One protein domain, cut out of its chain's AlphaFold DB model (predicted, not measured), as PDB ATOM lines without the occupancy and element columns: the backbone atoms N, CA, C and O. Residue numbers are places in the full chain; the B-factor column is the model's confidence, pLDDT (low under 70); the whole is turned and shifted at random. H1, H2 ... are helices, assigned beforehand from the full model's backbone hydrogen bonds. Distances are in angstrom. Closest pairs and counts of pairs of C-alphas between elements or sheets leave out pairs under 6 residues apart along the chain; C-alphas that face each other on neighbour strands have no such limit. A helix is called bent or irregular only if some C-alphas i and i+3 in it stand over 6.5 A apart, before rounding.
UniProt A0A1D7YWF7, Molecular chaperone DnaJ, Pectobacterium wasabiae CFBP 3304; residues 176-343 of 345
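This is residues 176 to 343 of the 345 residues of the protein "Molecular chaperone DnaJ" of Pectobacterium wasabiae CFBP 3304 (UniProt A0A1D7YWF7). One long straight helix, H3, makes the longest axis; H7 stands across it near one end, and H1, H2a, H5 and H6 pack into the angle between these two. H4 folds back along the last part of H3, the short arm H2b of the bent helix H2 folds back along its first part, and the loop residues 262 to 266 stick out at one end. The printed part has 168 residues with seven named helices, H1 to H7 along the chain, and no named strand; the class is all helix, the packing part aligned, part crossed. It is compact, with a radius of gyration of the C-alphas of 17.3 A and spans of 57 by 39 by 35 A.

Find C-alpha 227 at (-5.155, -11.039, -22.327); from there H3 runs 45.0 A to C-alpha 258 at (-24.630, -30.812, 13.054). Further on you meet H4, residues 267 to 286, 28.3 A; H5, residues 293 to 305; H6, residues 307 to 314; and H7, residues 319 to 341, 34.2 A, ending at C-alpha 341 at (-32.123, -22.253, 5.331). Before H3 look for H1, residues 176 to 192, 24.0 A, and H2, residues 199 to 223. By its hydrogen bonds H2 was assigned as one helix, but it is bent: C-alphas 213 and 216 are 7.2 A apart, and its arms H2a, residues 199 to 213, and H2b, residues 216 to 223, stand at a steep tilt of 60 degrees. H5 is irregular, with C-alphas 294 and 297 7.3 A apart.

Start at the hub, H3, which touches four other helices. Its residues 234 to 245 touch H5 at a steep tilt of 54 degrees, the closest C-alphas being those of Ser 241 and Gly 298, 5.2 A. H3 and H4 form a hairpin, a shallow tilt of 17 degrees, opposite ways; H3 touches H4 with residues 249 to 257 alone, the closest C-alphas being those of Ala 256 and Ser 272, 5.1 A. H2b and H3 are a hairpin too, closest at the C-alphas of Phe 223 and Leu 230, 5.1 A. H7 touches H3 about perpendicular, at 86 degrees, with the C-alphas of Leu 252 and Leu 339 closest, 6.5 A. Look next at H1, which touches H7 at a steep tilt of 46 degrees, C-alphas of Ala 187 and Val 333 5.8 A apart at the closest. H1 and H2a form a hairpin at 11 degrees, and H6 and H7 one at 17 degrees. H1 and H4 are apart. Each O i to N i+4 pair is within hydrogen-bond range in H1, H2a, H2b, H3, H4 and H6; in H5 it is 7 of 9, in H7 18 of 19.

The farthest C-alphas, those of Cys 225 and Ser 263, are 58.8 A apart. The printed part has no cut and no long link. Mean pLDDT of the printed part is 82.1; residues 195, 264 to 265 and 343 are under 70.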
ATOM      1  N   GLN A 176     -29.133 -29.243 -24.187       81.12
ATOM      2  CA  GLN A 176     -28.619 -29.179 -22.828       81.12
ATOM      3  C   GLN A 176     -29.011 -27.875 -22.133       81.12
ATOM      4  O   GLN A 176     -29.513 -27.899 -21.013       81.12
ATOM      5  N   GLY A 177     -28.810 -26.736 -22.796       79.25
ATOM      6  CA  GLY A 177     -29.109 -25.443 -22.207       79.25
ATOM      7  C   GLY A 177     -30.606 -25.240 -21.955       79.25
ATOM      8  O   GLY A 177     -31.023 -24.902 -20.847       79.25
ATOM      9  N   ILE A 178     -31.439 -25.526 -22.959       82.31
ATOM     10  CA  ILE A 178     -32.902 -25.419 -22.822       82.31
ATOM     11  C   ILE A 178     -33.392 -26.291 -21.663       82.31
ATOM     12  O   ILE A 178     -34.135 -25.819 -20.802       82.31
ATOM     13  N   PHE A 179     -32.935 -27.543 -21.609       85.62
ATOM     14  CA  PHE A 179     -33.293 -28.465 -20.542       85.62
ATOM     15  C   PHE A 179     -32.865 -27.944 -19.168       85.62
ATOM     16  O   PHE A 179     -33.686 -27.898 -18.254       85.62
ATOM     17  N   LEU A 180     -31.612 -27.504 -19.016       86.44
ATOM     18  CA  LEU A 180     -31.103 -27.002 -17.739       86.44
ATOM     19  C   LEU A 180     -31.837 -25.733 -17.285       86.44
ATOM     20  O   LEU A 180     -32.117 -25.601 -16.097       86.44
ATOM     21  N   LEU A 181     -32.203 -24.829 -18.199       86.00
ATOM     22  CA  LEU A 181     -33.010 -23.648 -17.862       86.00
ATOM     23  C   LEU A 181     -34.388 -24.035 -17.332       86.00
ATOM     24  O   LEU A 181     -34.833 -23.490 -16.323       86.00
ATOM     25  N   VAL A 182     -35.052 -24.985 -17.989       86.56
ATOM     26  CA  VAL A 182     -36.365 -25.480 -17.562       86.56
ATOM     27  C   VAL A 182     -36.258 -26.217 -16.222       86.56
ATOM     28  O   VAL A 182     -37.050 -25.955 -15.317       86.56
ATOM     29  N   PHE A 183     -35.252 -27.080 -16.065       88.06
ATOM     30  CA  PHE A 183     -34.996 -27.847 -14.846       88.06
ATOM     31  C   PHE A 183     -34.749 -26.931 -13.642       88.06
ATOM     32  O   PHE A 183     -35.472 -27.000 -12.646       88.06
ATOM     33  N   TRP A 184     -33.772 -26.025 -13.744       88.44
ATOM     34  CA  TRP A 184     -33.440 -25.108 -12.656       88.44
ATOM     35  C   TRP A 184     -34.548 -24.078 -12.423       88.44
ATOM     36  O   TRP A 184     -34.850 -23.767 -11.274       88.44
ATOM     37  N   GLY A 185     -35.221 -23.609 -13.478       86.62
ATOM     38  CA  GLY A 185     -36.381 -22.724 -13.359       86.62
ATOM     39  C   GLY A 185     -37.515 -23.351 -12.543       86.62
ATOM     40  O   GLY A 185     -38.076 -22.695 -11.663       86.62
ATOM     41  N   MET A 186     -37.814 -24.635 -12.764       86.81
ATOM     42  CA  MET A 186     -38.782 -25.368 -11.941       86.81
ATOM     43  C   MET A 186     -38.286 -25.582 -10.505       86.81
ATOM     44  O   MET A 186     -39.073 -25.422  -9.569       86.81
ATOM     45  N   ALA A 187     -37.001 -25.890 -10.312       86.50
ATOM     46  CA  ALA A 187     -36.430 -26.110  -8.983       86.50
ATOM     47  C   ALA A 187     -36.524 -24.840  -8.124       86.50
ATOM     48  O   ALA A 187     -37.032 -24.878  -7.004       86.50
ATOM     49  N   PHE A 188     -36.124 -23.692  -8.678       86.38
ATOM     50  CA  PHE A 188     -36.207 -22.406  -7.988       86.38
ATOM     51  C   PHE A 188     -37.643 -21.936  -7.773       86.38
ATOM     52  O   PHE A 188     -37.937 -21.382  -6.715       86.38
ATOM     53  N   LYS A 189     -38.559 -22.199  -8.714       86.75
ATOM     54  CA  LYS A 189     -39.989 -21.934  -8.507       86.75
ATOM     55  C   LYS A 189     -40.536 -22.706  -7.302       86.75
ATOM     56  O   LYS A 189     -41.278 -22.129  -6.518       86.75
ATOM     57  N   SER A 190     -40.155 -23.976  -7.148       83.62
ATOM     58  CA  SER A 190     -40.540 -24.804  -5.996       83.62
ATOM     59  C   SER A 190     -39.947 -24.270  -4.683       83.62
ATOM     60  O   SER A 190     -40.652 -24.147  -3.685       83.62
ATOM     61  N   LEU A 191     -38.674 -23.861  -4.698       82.38
ATOM     62  CA  LEU A 191     -37.994 -23.270  -3.535       82.38
ATOM     63  C   LEU A 191     -38.629 -21.944  -3.090       82.38
ATOM     64  O   LEU A 191     -38.833 -21.735  -1.901       82.38
ATOM     65  N   LEU A 192     -38.994 -21.069  -4.030       81.06
ATOM     66  CA  LEU A 192     -39.627 -19.771  -3.744       81.06
ATOM     67  C   LEU A 192     -41.015 -19.888  -3.094       81.06
ATOM     68  O   LEU A 192     -41.486 -18.919  -2.506       81.06
ATOM     69  N   GLN A 193     -41.678 -21.042  -3.210       81.81
ATOM     70  CA  GLN A 193     -42.970 -21.305  -2.570       81.81
ATOM     71  C   GLN A 193     -42.834 -21.736  -1.103       81.81
ATOM     72  O   GLN A 193     -43.842 -21.813  -0.401       81.81
ATOM     73  N   GLN A 194     -41.619 -22.023  -0.626       78.44
ATOM     74  CA  GLN A 194     -41.394 -22.420   0.760       78.44
ATOM     75  C   GLN A 194     -41.339 -21.181   1.673       78.44
ATOM     76  O   GLN A 194     -40.558 -20.268   1.405       78.44
ATOM     77  N   PRO A 195     -42.111 -21.148   2.776       69.81
ATOM     78  CA  PRO A 195     -42.208 -19.974   3.651       69.81
ATOM     79  C   PRO A 195     -40.914 -19.687   4.428       69.81
ATOM     80  O   PRO A 195     -40.707 -18.576   4.905       69.81
ATOM     81  N   ASP A 196     -40.030 -20.679   4.543       71.88
ATOM     82  CA  ASP A 196     -38.787 -20.604   5.309       71.88
ATOM     83  C   ASP A 196     -37.588 -20.047   4.526       71.88
ATOM     84  O   ASP A 196     -36.483 -19.997   5.062       71.88
ATOM     85  N   ILE A 197     -37.750 -19.640   3.267       75.31
ATOM     86  CA  ILE A 197     -36.622 -19.237   2.421       75.31
ATOM     87  C   ILE A 197     -36.676 -17.734   2.128       75.31
ATOM     88  O   ILE A 197     -37.635 -17.228   1.552       75.31
ATOM     89  N   HIS A 198     -35.601 -17.009   2.464       78.88
ATOM     90  CA  HIS A 198     -35.471 -15.593   2.112       78.88
ATOM     91  C   HIS A 198     -35.304 -15.403   0.598       78.88
ATOM     92  O   HIS A 198     -34.369 -15.928  -0.014       78.88
ATOM     93  N   HIS A 199     -36.146 -14.551   0.006       78.75
ATOM     94  CA  HIS A 199     -36.129 -14.265  -1.434       78.75
ATOM     95  C   HIS A 199     -34.768 -13.764  -1.947       78.75
ATOM     96  O   HIS A 199     -34.364 -14.120  -3.053       78.75
ATOM     97  N   ALA A 200     -34.026 -12.988  -1.148       82.19
ATOM     98  CA  ALA A 200     -32.700 -12.488  -1.524       82.19
ATOM     99  C   ALA A 200     -31.667 -13.618  -1.705       82.19
ATOM    100  O   ALA A 200     -30.888 -13.604  -2.664       82.19
ATOM    101  N   ALA A 201     -31.697 -14.636  -0.839       80.12
ATOM    102  CA  ALA A 201     -30.824 -15.802  -0.948       80.12
ATOM    103  C   ALA A 201     -31.178 -16.641  -2.189       80.12
ATOM    104  O   ALA A 201     -30.287 -17.052  -2.934       80.12
ATOM    105  N   SER A 202     -32.474 -16.811  -2.484       81.00
ATOM    106  CA  SER A 202     -32.934 -17.497  -3.700       81.00
ATOM    107  C   SER A 202     -32.521 -16.775  -4.983       81.00
ATOM    108  O   SER A 202     -32.035 -17.421  -5.909       81.00
ATOM    109  N   ILE A 203     -32.667 -15.446  -5.046       84.75
ATOM    110  CA  ILE A 203     -32.248 -14.647  -6.210       84.75
ATOM    111  C   ILE A 203     -30.740 -14.786  -6.428       84.75
ATOM    112  O   ILE A 203     -30.297 -15.019  -7.553       84.75
ATOM    113  N   THR A 204     -29.954 -14.719  -5.354       84.56
ATOM    114  CA  THR A 204     -28.498 -14.895  -5.421       84.56
ATOM    115  C   THR A 204     -28.131 -16.284  -5.955       84.56
ATOM    116  O   THR A 204     -27.297 -16.396  -6.853       84.56
ATOM    117  N   ALA A 205     -28.801 -17.341  -5.486       83.94
ATOM    118  CA  ALA A 205     -28.593 -18.702  -5.979       83.94
ATOM    119  C   ALA A 205     -28.964 -18.863  -7.467       83.94
ATOM    120  O   ALA A 205     -28.217 -19.500  -8.212       83.94
ATOM    121  N   ILE A 206     -30.058 -18.241  -7.927       86.81
ATOM    122  CA  ILE A 206     -30.439 -18.219  -9.351       86.81
ATOM    123  C   ILE A 206     -29.332 -17.572 -10.187       86.81
ATOM    124  O   ILE A 206     -28.906 -18.140 -11.194       86.81
ATOM    125  N   VAL A 207     -28.840 -16.405  -9.762       87.81
ATOM    126  CA  VAL A 207     -27.775 -15.676 -10.466       87.81
ATOM    127  C   VAL A 207     -26.497 -16.513 -10.537       87.81
ATOM    128  O   VAL A 207     -25.889 -16.586 -11.601       87.81
ATOM    129  N   ILE A 208     -26.126 -17.198  -9.451       86.69
ATOM    130  CA  ILE A 208     -24.970 -18.103  -9.410       86.69
ATOM    131  C   ILE A 208     -25.126 -19.248 -10.422       86.69
ATOM    132  O   ILE A 208     -24.211 -19.500 -11.207       86.69
ATOM    133  N   VAL A 209     -26.279 -19.923 -10.446       85.56
ATOM    134  CA  VAL A 209     -26.523 -21.036 -11.380       85.56
ATOM    135  C   VAL A 209     -26.472 -20.552 -12.831       85.56
ATOM    136  O   VAL A 209     -25.777 -21.147 -13.654       85.56
ATOM    137  N   VAL A 210     -27.136 -19.439 -13.153       86.19
ATOM    138  CA  VAL A 210     -27.103 -18.852 -14.505       86.19
ATOM    139  C   VAL A 210     -25.686 -18.412 -14.890       86.19
ATOM    140  O   VAL A 210     -25.273 -18.602 -16.038       86.19
ATOM    141  N   PHE A 211     -24.917 -17.874 -13.938       86.62
ATOM    142  CA  PHE A 211     -23.528 -17.483 -14.153       86.62
ATOM    143  C   PHE A 211     -22.662 -18.668 -14.594       86.62
ATOM    144  O   PHE A 211     -21.995 -18.578 -15.625       86.62
ATOM    145  N   TYR A 212     -22.709 -19.790 -13.874       84.62
ATOM    146  CA  TYR A 212     -21.894 -20.972 -14.188       84.62
ATOM    147  C   TYR A 212     -22.371 -21.775 -15.398       84.62
ATOM    148  O   TYR A 212     -21.569 -22.493 -15.996       84.62
ATOM    149  N   LEU A 213     -23.657 -21.687 -15.745       82.19
ATOM    150  CA  LEU A 213     -24.206 -22.385 -16.907       82.19
ATOM    151  C   LEU A 213     -23.997 -21.625 -18.222       82.19
ATOM    152  O   LEU A 213     -23.860 -22.266 -19.259       82.19
ATOM    153  N   TYR A 214     -23.991 -20.288 -18.195       78.81
ATOM    154  CA  TYR A 214     -23.962 -19.480 -19.422       78.81
ATOM    155  C   TYR A 214     -22.987 -18.310 -19.365       78.81
ATOM    156  O   TYR A 214     -22.219 -18.095 -20.301       78.81
ATOM    157  N   LEU A 215     -23.030 -17.518 -18.292       79.56
ATOM    158  CA  LEU A 215     -22.360 -16.218 -18.268       79.56
ATOM    159  C   LEU A 215     -20.829 -16.342 -18.235       79.56
ATOM    160  O   LEU A 215     -20.155 -15.554 -18.893       79.56
ATOM    161  N   SER A 216     -20.283 -17.344 -17.537       79.50
ATOM    162  CA  SER A 216     -18.837 -17.610 -17.491       79.50
ATOM    163  C   SER A 216     -18.267 -17.887 -18.889       79.50
ATOM    164  O   SER A 216     -17.288 -17.254 -19.294       79.50
ATOM    165  N   ASP A 217     -18.923 -18.742 -19.677       75.56
ATOM    166  CA  ASP A 217     -18.467 -19.067 -21.032       75.56
ATOM    167  C   ASP A 217     -18.598 -17.871 -21.985       75.56
ATOM    168  O   ASP A 217     -17.690 -17.612 -22.778       75.56
ATOM    169  N   ILE A 218     -19.675 -17.082 -21.865       77.38
ATOM    170  CA  ILE A 218     -19.860 -15.839 -22.636       77.38
ATOM    171  C   ILE A 218     -18.734 -14.843 -22.333       77.38
ATOM    172  O   ILE A 218     -18.135 -14.279 -23.253       77.38
ATOM    173  N   LEU A 219     -18.438 -14.625 -21.051       78.75
ATOM    174  CA  LEU A 219     -17.406 -13.686 -20.611       78.75
ATOM    175  C   LEU A 219     -16.012 -14.163 -21.017       78.75
ATOM    176  O   LEU A 219     -15.212 -13.356 -21.492       78.75
ATOM    177  N   MET A 220     -15.733 -15.467 -20.934       77.75
ATOM    178  CA  MET A 220     -14.477 -16.011 -21.443       77.75
ATOM    179  C   MET A 220     -14.337 -15.786 -22.955       77.75
ATOM    180  O   MET A 220     -13.278 -15.340 -23.404       77.75
ATOM    181  N   MET A 221     -15.380 -16.064 -23.742       74.50
ATOM    182  CA  MET A 221     -15.349 -15.820 -25.188       74.50
ATOM    183  C   MET A 221     -15.138 -14.331 -25.491       74.50
ATOM    184  O   MET A 221     -14.315 -13.996 -26.343       74.50
ATOM    185  N   GLY A 222     -15.802 -13.431 -24.760       75.50
ATOM    186  CA  GLY A 222     -15.666 -11.982 -24.932       75.50
ATOM    187  C   GLY A 222     -14.288 -11.430 -24.546       75.50
ATOM    188  O   GLY A 222     -13.768 -10.538 -25.218       75.50
ATOM    189  N   PHE A 223     -13.660 -11.971 -23.499       78.31
ATOM    190  CA  PHE A 223     -12.333 -11.536 -23.050       78.31
ATOM    191  C   PHE A 223     -11.171 -12.241 -23.753       78.31
ATOM    192  O   PHE A 223     -10.028 -11.817 -23.586       78.31
ATOM    193  N   SER A 224     -11.441 -13.253 -24.582       70.44
ATOM    194  CA  SER A 224     -10.416 -14.009 -25.317       70.44
ATOM    195  C   SER A 224      -9.481 -13.121 -26.155       70.44
ATOM    196  O   SER A 224      -8.284 -13.384 -26.232       70.44
ATOM    197  N   CYS A 225      -9.985 -12.009 -26.701       70.81
ATOM    198  CA  CYS A 225      -9.195 -11.054 -27.486       70.81
ATOM    199  C   CYS A 225      -8.365 -10.068 -26.638       70.81
ATOM    200  O   CYS A 225      -7.648  -9.237 -27.197       70.81
ATOM    201  N   ARG A 226      -8.470 -10.094 -25.300       82.81
ATOM    202  CA  ARG A 226      -7.811  -9.136 -24.393       82.81
ATOM    203  C   ARG A 226      -7.136  -9.854 -23.214       82.81
ATOM    204  O   ARG A 226      -7.771 -10.051 -22.177       82.81
ATOM    205  N   PRO A 227      -5.823 -10.152 -23.286       80.12
ATOM    206  CA  PRO A 227      -5.155 -11.039 -22.327       80.12
ATOM    207  C   PRO A 227      -5.159 -10.518 -20.879       80.12
ATOM    208  O   PRO A 227      -5.312 -11.299 -19.944       80.12
ATOM    209  N   ARG A 228      -5.059  -9.196 -20.669       82.88
ATOM    210  CA  ARG A 228      -5.116  -8.591 -19.322       82.88
ATOM    211  C   ARG A 228      -6.494  -8.732 -18.668       82.88
ATOM    212  O   ARG A 228      -6.583  -9.074 -17.493       82.88
ATOM    213  N   TRP A 229      -7.557  -8.499 -19.436       84.12
ATOM    214  CA  TRP A 229      -8.936  -8.631 -18.958       84.12
ATOM    215  C   TRP A 229      -9.290 -10.091 -18.699       84.12
ATOM    216  O   TRP A 229      -9.900 -10.391 -17.680       84.12
ATOM    217  N   LEU A 230      -8.822 -10.996 -19.561       83.75
ATOM    218  CA  LEU A 230      -8.970 -12.433 -19.366       83.75
ATOM    219  C   LEU A 230      -8.292 -12.903 -18.073       83.75
ATOM    220  O   LEU A 230      -8.896 -13.641 -17.304       83.75
ATOM    221  N   SER A 231      -7.063 -12.455 -17.802       83.12
ATOM    222  CA  SER A 231      -6.344 -12.823 -16.575       83.12
ATOM    223  C   SER A 231      -7.035 -12.298 -15.312       83.12
ATOM    224  O   SER A 231      -7.181 -13.048 -14.348       83.12
ATOM    225  N   CYS A 232      -7.510 -11.049 -15.330       87.19
ATOM    226  CA  CYS A 232      -8.270 -10.471 -14.222       87.19
ATOM    227  C   CYS A 232      -9.595 -11.216 -13.998       87.19
ATOM    228  O   CYS A 232      -9.901 -11.604 -12.873       87.19
ATOM    229  N   PHE A 233     -10.336 -11.489 -15.076       86.19
ATOM    230  CA  PHE A 233     -11.570 -12.266 -15.026       86.19
ATOM    231  C   PHE A 233     -11.337 -13.663 -14.445       86.19
ATOM    232  O   PHE A 233     -12.049 -14.050 -13.528       86.19
ATOM    233  N   LEU A 234     -10.307 -14.383 -14.901       85.44
ATOM    234  CA  LEU A 234      -9.970 -15.716 -14.390       85.44
ATOM    235  C   LEU A 234      -9.632 -15.703 -12.895       85.44
ATOM    236  O   LEU A 234     -10.002 -16.628 -12.179       85.44
ATOM    237  N   PHE A 235      -8.942 -14.667 -12.412       86.81
ATOM    238  CA  PHE A 235      -8.639 -14.528 -10.988       86.81
ATOM    239  C   PHE A 235      -9.901 -14.263 -10.157       86.81
ATOM    240  O   PHE A 235     -10.114 -14.907  -9.129       86.81
ATOM    241  N   ILE A 236     -10.764 -13.353 -10.617       87.25
ATOM    242  CA  ILE A 236     -12.041 -13.048  -9.956       87.25
ATOM    243  C   ILE A 236     -12.953 -14.279  -9.965       87.25
ATOM    244  O   ILE A 236     -13.496 -14.647  -8.926       87.25
ATOM    245  N   GLU A 237     -13.080 -14.951 -11.110       87.69
ATOM    246  CA  GLU A 237     -13.852 -16.185 -11.263       87.69
ATOM    247  C   GLU A 237     -13.323 -17.282 -10.336       87.69
ATOM    248  O   GLU A 237     -14.116 -17.983  -9.709       87.69
ATOM    249  N   PHE A 238     -12.002 -17.420 -10.199       87.12
ATOM    250  CA  PHE A 238     -11.386 -18.381  -9.287       87.12
ATOM    251  C   PHE A 238     -11.757 -18.104  -7.827       87.12
ATOM    252  O   PHE A 238     -12.241 -19.008  -7.146       87.12
ATOM    253  N   MET A 239     -11.590 -16.862  -7.360       89.31
ATOM    254  CA  MET A 239     -11.932 -16.473  -5.986       89.31
ATOM    255  C   MET A 239     -13.428 -16.638  -5.705       89.31
ATOM    256  O   MET A 239     -13.810 -17.203  -4.680       89.31
ATOM    257  N   PHE A 240     -14.274 -16.211  -6.643       88.50
ATOM    258  CA  PHE A 240     -15.720 -16.385  -6.555       88.50
ATOM    259  C   PHE A 240     -16.106 -17.868  -6.504       88.50
ATOM    260  O   PHE A 240     -16.889 -18.281  -5.655       88.50
ATOM    261  N   SER A 241     -15.492 -18.699  -7.345       87.75
ATOM    262  CA  SER A 241     -15.759 -20.138  -7.383       87.75
ATOM    263  C   SER A 241     -15.283 -20.873  -6.144       87.75
ATOM    264  O   SER A 241     -15.957 -21.802  -5.710       87.75
ATOM    265  N   LEU A 242     -14.173 -20.456  -5.534       88.19
ATOM    266  CA  LEU A 242     -13.769 -20.978  -4.231       88.19
ATOM    267  C   LEU A 242     -14.798 -20.642  -3.151       88.19
ATOM    268  O   LEU A 242     -15.166 -21.528  -2.383       88.19
ATOM    269  N   ALA A 243     -15.303 -19.406  -3.122       88.06
ATOM    270  CA  ALA A 243     -16.345 -19.014  -2.177       88.06
ATOM    271  C   ALA A 243     -17.628 -19.834  -2.385       88.06
ATOM    272  O   ALA A 243     -18.168 -20.380  -1.427       88.06
ATOM    273  N   VAL A 244     -18.080 -19.998  -3.631       87.25
ATOM    274  CA  VAL A 244     -19.278 -20.791  -3.943       87.25
ATOM    275  C   VAL A 244     -19.081 -22.272  -3.597       87.25
ATOM    276  O   VAL A 244     -19.978 -22.868  -3.008       87.25
ATOM    277  N   ILE A 245     -17.918 -22.866  -3.890       87.56
ATOM    278  CA  ILE A 245     -17.596 -24.248  -3.487       87.56
ATOM    279  C   ILE A 245     -17.629 -24.383  -1.968       87.56
ATOM    280  O   ILE A 245     -18.215 -25.336  -1.461       87.56
ATOM    281  N   GLN A 246     -17.027 -23.439  -1.244       86.75
ATOM    282  CA  GLN A 246     -17.004 -23.456   0.214       86.75
ATOM    283  C   GLN A 246     -18.418 -23.351   0.794       86.75
ATOM    284  O   GLN A 246     -18.753 -24.092   1.711       86.75
ATOM    285  N   LEU A 247     -19.268 -22.481   0.246       85.56
ATOM    286  CA  LEU A 247     -20.660 -22.360   0.686       85.56
ATOM    287  C   LEU A 247     -21.477 -23.609   0.336       85.56
ATOM    288  O   LEU A 247     -22.264 -24.070   1.156       85.56
ATOM    289  N   PHE A 248     -21.263 -24.188  -0.847       84.94
ATOM    290  CA  PHE A 248     -21.993 -25.368  -1.300       84.94
ATOM    291  C   PHE A 248     -21.553 -26.639  -0.574       84.94
ATOM    292  O   PHE A 248     -22.326 -27.230   0.173       84.94
ATOM    293  N   PHE A 249     -20.300 -27.057  -0.744       84.75
ATOM    294  CA  PHE A 249     -19.788 -28.280  -0.128       84.75
ATOM    295  C   PHE A 249     -19.554 -28.111   1.370       84.75
ATOM    296  O   PHE A 249     -19.914 -28.999   2.138       84.75
ATOM    297  N   GLY A 250     -18.987 -26.982   1.798       84.75
ATOM    298  CA  GLY A 250     -18.746 -26.714   3.217       84.75
ATOM    299  C   GLY A 250     -20.043 -26.504   3.996       84.75
ATOM    300  O   GLY A 250     -20.169 -27.046   5.090       84.75
ATOM    301  N   GLY A 251     -21.033 -25.808   3.425       83.25
ATOM    302  CA  GLY A 251     -22.353 -25.641   4.042       83.25
ATOM    303  C   GLY A 251     -23.105 -26.964   4.196       83.25
ATOM    304  O   GLY A 251     -23.609 -27.260   5.276       83.25
ATOM    305  N   LEU A 252     -23.114 -27.807   3.156       83.25
ATOM    306  CA  LEU A 252     -23.740 -29.133   3.224       83.25
ATOM    307  C   LEU A 252     -22.995 -30.085   4.164       83.25
ATOM    308  O   LEU A 252     -23.633 -30.826   4.908       83.25
ATOM    309  N   PHE A 253     -21.661 -30.047   4.175       84.38
ATOM    310  CA  PHE A 253     -20.861 -30.815   5.126       84.38
ATOM    311  C   PHE A 253     -21.147 -30.378   6.565       84.38
ATOM    312  O   PHE A 253     -21.403 -31.221   7.419       84.38
ATOM    313  N   PHE A 254     -21.169 -29.068   6.826       84.12
ATOM    314  CA  PHE A 254     -21.509 -28.524   8.138       84.12
ATOM    315  C   PHE A 254     -22.915 -28.950   8.565       84.12
ATOM    316  O   PHE A 254     -23.075 -29.478   9.663       84.12
ATOM    317  N   SER A 255     -23.904 -28.813   7.675       80.50
ATOM    318  CA  SER A 255     -25.277 -29.265   7.911       80.50
ATOM    319  C   SER A 255     -25.347 -30.756   8.244       80.50
ATOM    320  O   SER A 255     -26.066 -31.134   9.160       80.50
ATOM    321  N   ALA A 256     -24.598 -31.600   7.533       81.19
ATOM    322  CA  ALA A 256     -24.571 -33.037   7.789       81.19
ATOM    323  C   ALA A 256     -23.881 -33.387   9.118       81.19
ATOM    324  O   ALA A 256     -24.241 -34.370   9.755       81.19
ATOM    325  N   VAL A 257     -22.894 -32.601   9.558       82.81
ATOM    326  CA  VAL A 257     -22.203 -32.828  10.836       82.81
ATOM    327  C   VAL A 257     -23.078 -32.421  12.020       82.81
ATOM    328  O   VAL A 257     -23.165 -33.174  12.988       82.81
ATOM    329  N   ILE A 258     -23.763 -31.275  11.954       82.50
ATOM    330  CA  ILE A 258     -24.630 -30.812  13.054       82.50
ATOM    331  C   ILE A 258     -25.869 -31.698  13.253       82.50
ATOM    332  O   ILE A 258     -26.437 -31.710  14.342       82.50
ATOM    333  N   THR A 259     -26.286 -32.454  12.231       79.50
ATOM    334  CA  THR A 259     -27.395 -33.415  12.332       79.50
ATOM    335  C   THR A 259     -26.992 -34.744  12.969       79.50
ATOM    336  O   THR A 259     -27.866 -35.572  13.237       79.50
ATOM    337  N   ILE A 260     -25.697 -34.978  13.228       77.81
ATOM    338  CA  ILE A 260     -25.233 -36.191  13.907       77.81
ATOM    339  C   ILE A 260     -25.619 -36.095  15.389       77.81
ATOM    340  O   ILE A 260     -25.154 -35.193  16.088       77.81
ATOM    341  N   PRO A 261     -26.451 -37.019  15.905       75.25
ATOM    342  CA  PRO A 261     -26.809 -37.012  17.314       75.25
ATOM    343  C   PRO A 261     -25.562 -37.237  18.190       75.25
ATOM    344  O   PRO A 261     -24.702 -38.048  17.837       75.25
ATOM    345  N   PRO A 262     -25.473 -36.586  19.364       71.06
ATOM    346  CA  PRO A 262     -24.299 -36.650  20.243       71.06
ATOM    347  C   PRO A 262     -24.004 -38.059  20.780       71.06
ATOM    348  O   PRO A 262     -22.892 -38.332  21.217       71.06
ATOM    349  N   SER A 263     -24.976 -38.974  20.709       70.12
ATOM    350  CA  SER A 263     -24.810 -40.395  21.028       70.12
ATOM    351  C   SER A 263     -23.981 -41.173  19.998       70.12
ATOM    352  O   SER A 263     -23.656 -42.330  20.251       70.12
ATOM    353  N   GLY A 264     -23.680 -40.601  18.823       63.12
ATOM    354  CA  GLY A 264     -22.876 -41.230  17.764       63.12
ATOM    355  C   GLY A 264     -23.513 -42.456  17.091       63.12
ATOM    356  O   GLY A 264     -22.952 -43.011  16.146       63.12
ATOM    357  N   HIS A 265     -24.695 -42.880  17.543       66.25
ATOM    358  CA  HIS A 265     -25.393 -44.078  17.087       66.25
ATOM    359  C   HIS A 265     -26.857 -43.762  16.773       66.25
ATOM    360  O   HIS A 265     -27.530 -43.057  17.527       66.25
ATOM    361  N   GLY A 266     -27.349 -44.291  15.650       76.25
ATOM    362  CA  GLY A 266     -28.731 -44.127  15.203       76.25
ATOM    363  C   GLY A 266     -28.857 -44.009  13.686       76.25
ATOM    364  O   GLY A 266     -27.881 -43.779  12.971       76.25
ATOM    365  N   THR A 267     -30.085 -44.133  13.190       76.06
ATOM    366  CA  THR A 267     -30.412 -44.016  11.759       76.06
ATOM    367  C   THR A 267     -30.000 -42.658  11.181       76.06
ATOM    368  O   THR A 267     -29.449 -42.606  10.086       76.06
ATOM    369  N   MET A 268     -30.157 -41.570  11.942       76.44
ATOM    370  CA  MET A 268     -29.750 -40.220  11.523       76.44
ATOM    371  C   MET A 268     -28.230 -40.041  11.413       76.44
ATOM    372  O   MET A 268     -27.761 -39.337  10.518       76.44
ATOM    373  N   ALA A 269     -27.446 -40.713  12.268       77.75
ATOM    374  CA  ALA A 269     -25.986 -40.709  12.163       77.75
ATOM    375  C   ALA A 269     -25.531 -41.427  10.881       77.75
ATOM    376  O   ALA A 269     -24.668 -40.927  10.162       77.75
ATOM    377  N   LEU A 270     -26.170 -42.556  10.551       82.00
ATOM    378  CA  LEU A 270     -25.887 -43.313   9.330       82.00
ATOM    379  C   LEU A 270     -26.267 -42.530   8.064       82.00
ATOM    380  O   LEU A 270     -25.474 -42.472   7.128       82.00
ATOM    381  N   VAL A 271     -27.432 -41.872   8.047       82.50
ATOM    382  CA  VAL A 271     -27.855 -41.008   6.926       82.50
ATOM    383  C   VAL A 271     -26.894 -39.830   6.740       82.50
ATOM    384  O   VAL A 271     -26.490 -39.548   5.614       82.50
ATOM    385  N   SER A 272     -26.467 -39.187   7.830       81.56
ATOM    386  CA  SER A 272     -25.507 -38.073   7.784       81.56
ATOM    387  C   SER A 272     -24.133 -38.519   7.267       81.56
ATOM    388  O   SER A 272     -23.531 -37.846   6.432       81.56
ATOM    389  N   LEU A 273     -23.652 -39.692   7.692       83.94
ATOM    390  CA  LEU A 273     -22.384 -40.261   7.225       83.94
ATOM    391  C   LEU A 273     -22.444 -40.646   5.738       83.94
ATOM    392  O   LEU A 273     -21.510 -40.356   4.990       83.94
ATOM    393  N   LEU A 274     -23.560 -41.227   5.285       84.75
ATOM    394  CA  LEU A 274     -23.802 -41.492   3.864       84.75
ATOM    395  C   LEU A 274     -23.853 -40.200   3.041       84.75
ATOM    396  O   LEU A 274     -23.296 -40.165   1.944       84.75
ATOM    397  N   ALA A 275     -24.461 -39.133   3.564       82.75
ATOM    398  CA  ALA A 275     -24.486 -37.830   2.904       82.75
ATOM    399  C   ALA A 275     -23.072 -37.239   2.760       82.75
ATOM    400  O   ALA A 275     -22.707 -36.783   1.677       82.75
ATOM    401  N   ILE A 276     -22.243 -37.320   3.808       85.00
ATOM    402  CA  ILE A 276     -20.834 -36.896   3.762       85.00
ATOM    403  C   ILE A 276     -20.062 -37.699   2.708       85.00
ATOM    404  O   ILE A 276     -19.365 -37.118   1.875       85.00
ATOM    405  N   LEU A 277     -20.216 -39.026   2.696       87.50
ATOM    406  CA  LEU A 277     -19.573 -39.885   1.699       87.50
ATOM    407  C   LEU A 277     -20.014 -39.518   0.273       87.50
ATOM    408  O   LEU A 277     -19.174 -39.394  -0.620       87.50
ATOM    409  N   ALA A 278     -21.310 -39.287   0.060       84.81
ATOM    410  CA  ALA A 278     -21.850 -38.869  -1.229       84.81
ATOM    411  C   ALA A 278     -21.300 -37.504  -1.680       84.81
ATOM    412  O   ALA A 278     -20.975 -37.345  -2.857       84.81
ATOM    413  N   LEU A 279     -21.126 -36.544  -0.763       85.69
ATOM    414  CA  LEU A 279     -20.495 -35.250  -1.054       85.69
ATOM    415  C   LEU A 279     -19.038 -35.417  -1.504       85.69
ATOM    416  O   LEU A 279     -18.634 -34.802  -2.492       85.69
ATOM    417  N   PHE A 280     -18.266 -36.285  -0.840       84.75
ATOM    418  CA  PHE A 280     -16.892 -36.590  -1.250       84.75
ATOM    419  C   PHE A 280     -16.833 -37.247  -2.632       84.75
ATOM    420  O   PHE A 280     -16.025 -36.837  -3.468       84.75
ATOM    421  N   ILE A 281     -17.712 -38.218  -2.902       86.19
ATOM    422  CA  ILE A 281     -17.812 -38.868  -4.218       86.19
ATOM    423  C   ILE A 281     -18.175 -37.837  -5.292       86.19
ATOM    424  O   ILE A 281     -17.539 -37.800  -6.344       86.19
ATOM    425  N   MET A 282     -19.154 -36.968  -5.025       84.81
ATOM    426  CA  MET A 282     -19.584 -35.920  -5.951       84.81
ATOM    427  C   MET A 282     -18.450 -34.935  -6.252       84.81
ATOM    428  O   MET A 282     -18.209 -34.619  -7.418       84.81
ATOM    429  N   PHE A 283     -17.725 -34.482  -5.226       85.88
ATOM    430  CA  PHE A 283     -16.583 -33.584  -5.393       85.88
ATOM    431  C   PHE A 283     -15.475 -34.230  -6.231       85.88
ATOM    432  O   PHE A 283     -14.952 -33.616  -7.165       85.88
ATOM    433  N   TRP A 284     -15.157 -35.495  -5.946       86.19
ATOM    434  CA  TRP A 284     -14.146 -36.245  -6.685       86.19
ATOM    435  C   TRP A 284     -14.553 -36.482  -8.147       86.19
ATOM    436  O   TRP A 284     -13.750 -36.258  -9.052       86.19
ATOM    437  N   ALA A 285     -15.814 -36.845  -8.397       82.81
ATOM    438  CA  ALA A 285     -16.357 -37.033  -9.742       82.81
ATOM    439  C   ALA A 285     -16.407 -35.721 -10.546       82.81
ATOM    440  O   ALA A 285     -16.167 -35.710 -11.757       82.81
ATOM    441  N   ALA A 286     -16.682 -34.595  -9.884       82.88
ATOM    442  CA  ALA A 286     -16.703 -33.285 -10.524       82.88
ATOM    443  C   ALA A 286     -15.293 -32.769 -10.872       82.88
ATOM    444  O   ALA A 286     -15.161 -31.928 -11.770       82.88
ATOM    445  N   TRP A 287     -14.236 -33.289 -10.237       83.69
ATOM    446  CA  TRP A 287     -12.868 -32.792 -10.382       83.69
ATOM    447  C   TRP A 287     -12.332 -32.897 -11.829       83.69
ATOM    448  O   TRP A 287     -12.255 -33.987 -12.408       83.69
ATOM    449  N   PRO A 288     -11.941 -31.778 -12.470       83.50
ATOM    450  CA  PRO A 288     -11.438 -31.790 -13.841       83.50
ATOM    451  C   PRO A 288      -9.983 -32.270 -13.942       83.50
ATOM    452  O   PRO A 288      -9.080 -31.755 -13.280       83.50
ATOM    453  N   LYS A 289      -9.749 -33.229 -14.847       80.00
ATOM    454  CA  LYS A 289      -8.417 -33.685 -15.273       80.00
ATOM    455  C   LYS A 289      -7.959 -32.869 -16.492       80.00
ATOM    456  O   LYS A 289      -8.774 -32.578 -17.359       80.00
ATOM    457  N   GLY A 290      -6.678 -32.497 -16.550       73.88
ATOM    458  CA  GLY A 290      -6.074 -31.858 -17.734       73.88
ATOM    459  C   GLY A 290      -6.367 -30.364 -17.944       73.88
ATOM    460  O   GLY A 290      -6.145 -29.859 -19.036       73.88
ATOM    461  N   VAL A 291      -6.854 -29.643 -16.925       80.50
ATOM    462  CA  VAL A 291      -7.177 -28.205 -17.020       80.50
ATOM    463  C   VAL A 291      -6.282 -27.375 -16.083       80.50
ATOM    464  O   VAL A 291      -5.989 -27.851 -14.976       80.50
ATOM    465  N   PRO A 292      -5.859 -26.146 -16.466       80.56
ATOM    466  CA  PRO A 292      -5.132 -25.229 -15.586       80.56
ATOM    467  C   PRO A 292      -5.824 -25.030 -14.236       80.56
ATOM    468  O   PRO A 292      -7.046 -24.896 -14.159       80.56
ATOM    469  N   PHE A 293      -5.019 -24.975 -13.168       82.81
ATOM    470  CA  PHE A 293      -5.487 -24.938 -11.777       82.81
ATOM    471  C   PHE A 293      -6.486 -23.808 -11.499       82.81
ATOM    472  O   PHE A 293      -7.523 -24.045 -10.886       82.81
ATOM    473  N   ILE A 294      -6.218 -22.619 -12.043       82.06
ATOM    474  CA  ILE A 294      -7.043 -21.410 -11.889       82.06
ATOM    475  C   ILE A 294      -8.481 -21.628 -12.385       82.06
ATOM    476  O   ILE A 294      -9.412 -21.004 -11.895       82.06
ATOM    477  N   ARG A 295      -8.700 -22.554 -13.325       81.06
ATOM    478  CA  ARG A 295     -10.027 -22.805 -13.897       81.06
ATOM    479  C   ARG A 295     -10.770 -23.976 -13.264       81.06
ATOM    480  O   ARG A 295     -11.954 -24.169 -13.534       81.06
ATOM    481  N   LYS A 296     -10.095 -24.774 -12.429       83.75
ATOM    482  CA  LYS A 296     -10.683 -25.994 -11.859       83.75
ATOM    483  C   LYS A 296     -11.926 -25.702 -11.011       83.75
ATOM    484  O   LYS A 296     -12.926 -26.368 -11.260       83.75
ATOM    485  N   PRO A 297     -11.928 -24.714 -10.092       83.00
ATOM    486  CA  PRO A 297     -13.096 -24.431  -9.257       83.00
ATOM    487  C   PRO A 297     -14.358 -24.075 -10.049       83.00
ATOM    488  O   PRO A 297     -15.418 -24.648  -9.807       83.00
ATOM    489  N   GLY A 298     -14.246 -23.193 -11.048       81.69
ATOM    490  CA  GLY A 298     -15.399 -22.809 -11.869       81.69
ATOM    491  C   GLY A 298     -15.964 -23.985 -12.667       81.69
ATOM    492  O   GLY A 298     -17.177 -24.177 -12.742       81.69
ATOM    493  N   ILE A 299     -15.086 -24.851 -13.183       83.12
ATOM    494  CA  ILE A 299     -15.497 -26.056 -13.915       83.12
ATOM    495  C   ILE A 299     -16.155 -27.085 -12.996       83.12
ATOM    496  O   ILE A 299     -17.085 -27.756 -13.435       83.12
ATOM    497  N   ILE A 300     -15.715 -27.220 -11.741       85.69
ATOM    498  CA  ILE A 300     -16.375 -28.095 -10.758       85.69
ATOM    499  C   ILE A 300     -17.833 -27.664 -10.594       85.69
ATOM    500  O   ILE A 300     -18.726 -28.488 -10.782       85.69
ATOM    501  N   MET A 301     -18.084 -26.376 -10.340       84.81
ATOM    502  CA  MET A 301     -19.449 -25.867 -10.157       84.81
ATOM    503  C   MET A 301     -20.285 -25.987 -11.431       84.81
ATOM    504  O   MET A 301     -21.417 -26.461 -11.374       84.81
ATOM    505  N   SER A 302     -19.720 -25.659 -12.596       84.81
ATOM    506  CA  SER A 302     -20.402 -25.852 -13.883       84.81
ATOM    507  C   SER A 302     -20.772 -27.325 -14.117       84.81
ATOM    508  O   SER A 302     -21.900 -27.641 -14.501       84.81
ATOM    509  N   ARG A 303     -19.873 -28.265 -13.792       83.75
ATOM    510  CA  ARG A 303     -20.144 -29.706 -13.890       83.75
ATOM    511  C   ARG A 303     -21.245 -30.152 -12.939       83.75
ATOM    512  O   ARG A 303     -22.104 -30.908 -13.381       83.75
ATOM    513  N   VAL A 304     -21.232 -29.671 -11.696       85.75
ATOM    514  CA  VAL A 304     -22.275 -29.957 -10.700       85.75
ATOM    515  C   VAL A 304     -23.625 -29.416 -11.169       85.75
ATOM    516  O   VAL A 304     -24.599 -30.152 -11.144       85.75
ATOM    517  N   PHE A 305     -23.705 -28.190 -11.688       85.50
ATOM    518  CA  PHE A 305     -24.980 -27.642 -12.169       85.50
ATOM    519  C   PHE A 305     -25.451 -28.237 -13.503       85.50
ATOM    520  O   PHE A 305     -26.650 -28.248 -13.786       85.50
ATOM    521  N   SER A 306     -24.532 -28.762 -14.315       84.38
ATOM    522  CA  SER A 306     -24.843 -29.494 -15.551       84.38
ATOM    523  C   SER A 306     -25.161 -30.981 -15.336       84.38
ATOM    524  O   SER A 306     -25.529 -31.667 -16.292       84.38
ATOM    525  N   SER A 307     -25.024 -31.494 -14.106       84.94
ATOM    526  CA  SER A 307     -25.226 -32.911 -13.785       84.94
ATOM    527  C   SER A 307     -26.602 -33.474 -14.172       84.94
ATOM    528  O   SER A 307     -26.606 -34.625 -14.620       84.94
ATOM    529  N   PRO A 308     -27.738 -32.730 -14.108       83.62
ATOM    530  CA  PRO A 308     -29.030 -33.291 -14.501       83.62
ATOM    531  C   PRO A 308     -29.030 -33.754 -15.961       83.62
ATOM    532  O   PRO A 308     -29.574 -34.802 -16.288       83.62
ATOM    533  N   TRP A 309     -28.369 -32.994 -16.840       83.31
ATOM    534  CA  TRP A 309     -28.254 -33.338 -18.254       83.31
ATOM    535  C   TRP A 309     -27.320 -34.527 -18.483       83.31
ATOM    536  O   TRP A 309     -27.669 -35.452 -19.208       83.31
ATOM    537  N   LYS A 310     -26.154 -34.538 -17.824       81.88
ATOM    538  CA  LYS A 310     -25.175 -35.629 -17.966       81.88
ATOM    539  C   LYS A 310     -25.721 -36.977 -17.515       81.88
ATOM    540  O   LYS A 310     -25.340 -38.003 -18.064       81.88
ATOM    541  N   MET A 311     -26.601 -36.977 -16.517       81.06
ATOM    542  CA  MET A 311     -27.279 -38.188 -16.071       81.06
ATOM    543  C   MET A 311     -28.210 -38.741 -17.157       81.06
ATOM    544  O   MET A 311     -28.195 -39.938 -17.412       81.06
ATOM    545  N   ILE A 312     -28.978 -37.877 -17.830       81.19
ATOM    546  CA  ILE A 312     -29.849 -38.282 -18.945       81.19
ATOM    547  C   ILE A 312     -29.017 -38.794 -20.126       81.19
ATOM    548  O   ILE A 312     -29.359 -39.817 -20.716       81.19
ATOM    549  N   GLU A 313     -27.919 -38.103 -20.436       80.06
ATOM    550  CA  GLU A 313     -26.982 -38.487 -21.493       80.06
ATOM    551  C   GLU A 313     -26.360 -39.862 -21.220       80.06
ATOM    552  O   GLU A 313     -26.327 -40.702 -22.109       80.06
ATOM    553  N   TRP A 314     -25.951 -40.140 -19.978       80.12
ATOM    554  CA  TRP A 314     -25.408 -41.447 -19.592       80.12
ATOM    555  C   TRP A 314     -26.432 -42.589 -19.672       80.12
ATOM    556  O   TRP A 314     -26.059 -43.754 -19.775       80.12
ATOM    557  N   MET A 315     -27.722 -42.264 -19.624       78.06
ATOM    558  CA  MET A 315     -28.826 -43.222 -19.702       78.06
ATOM    559  C   MET A 315     -29.429 -43.335 -21.112       78.06
ATOM    560  O   MET A 315     -30.546 -43.853 -21.252       78.06
ATOM    561  N   ASP A 316     -28.732 -42.814 -22.131       76.94
ATOM    562  CA  ASP A 316     -29.113 -42.830 -23.550       76.94
ATOM    563  C   ASP A 316     -30.561 -42.376 -23.808       76.94
ATOM    564  O   ASP A 316     -31.250 -42.888 -24.690       76.94
ATOM    565  N   PHE A 317     -31.058 -41.417 -23.015       74.12
ATOM    566  CA  PHE A 317     -32.415 -40.868 -23.149       74.12
ATOM    567  C   PHE A 317     -33.543 -41.924 -23.088       74.12
ATOM    568  O   PHE A 317     -34.637 -41.722 -23.620       74.12
ATOM    569  N   THR A 318     -33.313 -43.055 -22.416       79.31
ATOM    570  CA  THR A 318     -34.333 -44.098 -22.199       79.31
ATOM    571  C   THR A 318     -35.482 -43.606 -21.308       79.31
ATOM    572  O   THR A 318     -35.309 -42.686 -20.511       79.31
ATOM    573  N   TRP A 319     -36.671 -44.228 -21.366       74.38
ATOM    574  CA  TRP A 319     -37.823 -43.833 -20.523       74.38
ATOM    575  C   TRP A 319     -37.510 -43.863 -19.015       74.38
ATOM    576  O   TRP A 319     -38.045 -43.071 -18.241       74.38
ATOM    577  N   PHE A 320     -36.586 -44.736 -18.605       77.62
ATOM    578  CA  PHE A 320     -36.108 -44.854 -17.231       77.62
ATOM    579  C   PHE A 320     -35.368 -43.587 -16.767       77.62
ATOM    580  O   PHE A 320     -35.435 -43.230 -15.591       77.62
ATOM    581  N   SER A 321     -34.741 -42.844 -17.688       78.25
ATOM    582  CA  SER A 321     -34.069 -41.571 -17.387       78.25
ATOM    583  C   SER A 321     -35.034 -40.500 -16.866       78.25
ATOM    584  O   SER A 321     -34.647 -39.690 -16.023       78.25
ATOM    585  N   ALA A 322     -36.312 -40.528 -17.267       78.38
ATOM    586  CA  ALA A 322     -37.324 -39.591 -16.777       78.38
ATOM    587  C   ALA A 322     -37.609 -39.776 -15.276       78.38
ATOM    588  O   ALA A 322     -37.665 -38.793 -14.534       78.38
ATOM    589  N   ILE A 323     -37.716 -41.025 -14.806       84.19
ATOM    590  CA  ILE A 323     -37.940 -41.340 -13.383       84.19
ATOM    591  C   ILE A 323     -36.754 -40.860 -12.545       84.19
ATOM    592  O   ILE A 323     -36.937 -40.180 -11.534       84.19
ATOM    593  N   TRP A 324     -35.533 -41.151 -12.997       82.81
ATOM    594  CA  TRP A 324     -34.322 -40.698 -12.317       82.81
ATOM    595  C   TRP A 324     -34.174 -39.182 -12.330       82.81
ATOM    596  O   TRP A 324     -33.739 -38.615 -11.335       82.81
ATOM    597  N   THR A 325     -34.602 -38.507 -13.397       83.62
ATOM    598  CA  THR A 325     -34.611 -37.038 -13.466       83.62
ATOM    599  C   THR A 325     -35.552 -36.432 -12.429       83.62
ATOM    600  O   THR A 325     -35.186 -35.453 -11.783       83.62
ATOM    601  N   ILE A 326     -36.733 -37.022 -12.215       85.44
ATOM    602  CA  ILE A 326     -37.676 -36.580 -11.176       85.44
ATOM    603  C   ILE A 326     -37.093 -36.824  -9.779       85.44
ATOM    604  O   ILE A 326     -37.134 -35.935  -8.930       85.44
ATOM    605  N   LEU A 327     -36.506 -37.999  -9.539       85.94
ATOM    606  CA  LEU A 327     -35.865 -38.313  -8.261       85.94
ATOM    607  C   LEU A 327     -34.696 -37.357  -7.983       85.94
ATOM    608  O   LEU A 327     -34.591 -36.799  -6.891       85.94
ATOM    609  N   TYR A 328     -33.866 -37.098  -8.993       85.75
ATOM    610  CA  TYR A 328     -32.765 -36.145  -8.916       85.75
ATOM    611  C   TYR A 328     -33.262 -34.718  -8.667       85.75
ATOM    612  O   TYR A 328     -32.699 -34.011  -7.839       85.75
ATOM    613  N   PHE A 329     -34.359 -34.312  -9.312       87.19
ATOM    614  CA  PHE A 329     -35.009 -33.025  -9.076       87.19
ATOM    615  C   PHE A 329     -35.433 -32.856  -7.612       87.19
ATOM    616  O   PHE A 329     -35.130 -31.828  -7.007       87.19
ATOM    617  N   ILE A 330     -36.073 -33.872  -7.020       86.06
ATOM    618  CA  ILE A 330     -36.486 -33.850  -5.608       86.06
ATOM    619  C   ILE A 330     -35.264 -33.706  -4.693       86.06
ATOM    620  O   ILE A 330     -35.276 -32.873  -3.785       86.06
ATOM    621  N   ILE A 331     -34.190 -34.457  -4.962       85.12
ATOM    622  CA  ILE A 331     -32.935 -34.353  -4.205       85.12
ATOM    623  C   ILE A 331     -32.339 -32.946  -4.340       85.12
ATOM    624  O   ILE A 331     -31.997 -32.340  -3.329       85.12
ATOM    625  N   CYS A 332     -32.248 -32.392  -5.553       85.25
ATOM    626  CA  CYS A 332     -31.710 -31.049  -5.781       85.25
ATOM    627  C   CYS A 332     -32.506 -29.973  -5.039       85.25
ATOM    628  O   CYS A 332     -31.902 -29.101  -4.418       85.25
ATOM    629  N   VAL A 333     -33.841 -30.038  -5.078       84.44
ATOM    630  CA  VAL A 333     -34.708 -29.106  -4.342       84.44
ATOM    631  C   VAL A 333     -34.504 -29.253  -2.832       84.44
ATOM    632  O   VAL A 333     -34.381 -28.242  -2.146       84.44
ATOM    633  N   GLY A 334     -34.406 -30.481  -2.316       83.00
ATOM    634  CA  GLY A 334     -34.131 -30.733  -0.898       83.00
ATOM    635  C   GLY A 334     -32.778 -30.170  -0.450       83.00
ATOM    636  O   GLY A 334     -32.713 -29.413   0.513       83.00
ATOM    637  N   VAL A 335     -31.713 -30.461  -1.200       83.00
ATOM    638  CA  VAL A 335     -30.349 -29.977  -0.928       83.00
ATOM    639  C   VAL A 335     -30.279 -28.446  -0.972       83.00
ATOM    640  O   VAL A 335     -29.687 -27.834  -0.086       83.00
ATOM    641  N   LEU A 336     -30.902 -27.813  -1.971       83.06
ATOM    642  CA  LEU A 336     -30.969 -26.352  -2.065       83.06
ATOM    643  C   LEU A 336     -31.786 -25.729  -0.932       83.06
ATOM    644  O   LEU A 336     -31.415 -24.662  -0.453       83.06
ATOM    645  N   SER A 337     -32.875 -26.372  -0.506       82.44
ATOM    646  CA  SER A 337     -33.697 -25.898   0.611       82.44
ATOM    647  C   SER A 337     -32.888 -25.884   1.907       82.44
ATOM    648  O   SER A 337     -32.811 -24.846   2.559       82.44
ATOM    649  N   GLU A 338     -32.210 -26.988   2.238       79.50
ATOM    650  CA  GLU A 338     -31.355 -27.065   3.429       79.50
ATOM    651  C   GLU A 338     -30.210 -26.051   3.381       79.50
ATOM    652  O   GLU A 338     -29.965 -25.343   4.355       79.50
ATOM    653  N   LEU A 339     -29.568 -25.892   2.222       80.62
ATOM    654  CA  LEU A 339     -28.507 -24.905   2.056       80.62
ATOM    655  C   LEU A 339     -29.021 -23.471   2.227       80.62
ATOM    656  O   LEU A 339     -28.371 -22.669   2.887       80.62
ATOM    657  N   LEU A 340     -30.181 -23.131   1.659       80.44
ATOM    658  CA  LEU A 340     -30.744 -21.781   1.750       80.44
ATOM    659  C   LEU A 340     -31.267 -21.448   3.152       80.44
ATOM    660  O   LEU A 340     -31.187 -20.288   3.557       80.44
ATOM    661  N   LYS A 341     -31.737 -22.438   3.921       78.50
ATOM    662  CA  LYS A 341     -32.123 -22.253   5.331       78.50
ATOM    663  C   LYS A 341     -30.952 -21.795   6.203       78.50
ATOM    664  O   LYS A 341     -31.176 -21.026   7.133       78.50
ATOM    665  N   LEU A 342     -29.716 -22.195   5.883       72.94
ATOM    666  CA  LEU A 342     -28.511 -21.748   6.600       72.94
ATOM    667  C   LEU A 342     -28.247 -20.239   6.456       72.94
ATOM    668  O   LEU A 342     -27.497 -19.671   7.246       72.94
ATOM    669  N   PHE A 343     -28.875 -19.584   5.474       68.88
ATOM    670  CA  PHE A 343     -28.781 -18.142   5.242       68.88
ATOM    671  C   PHE A 343     -30.002 -17.368   5.768       68.88
ATOM    672  O   PHE A 343     -30.192 -16.215   5.380       68.88
TER     673      PHE A 343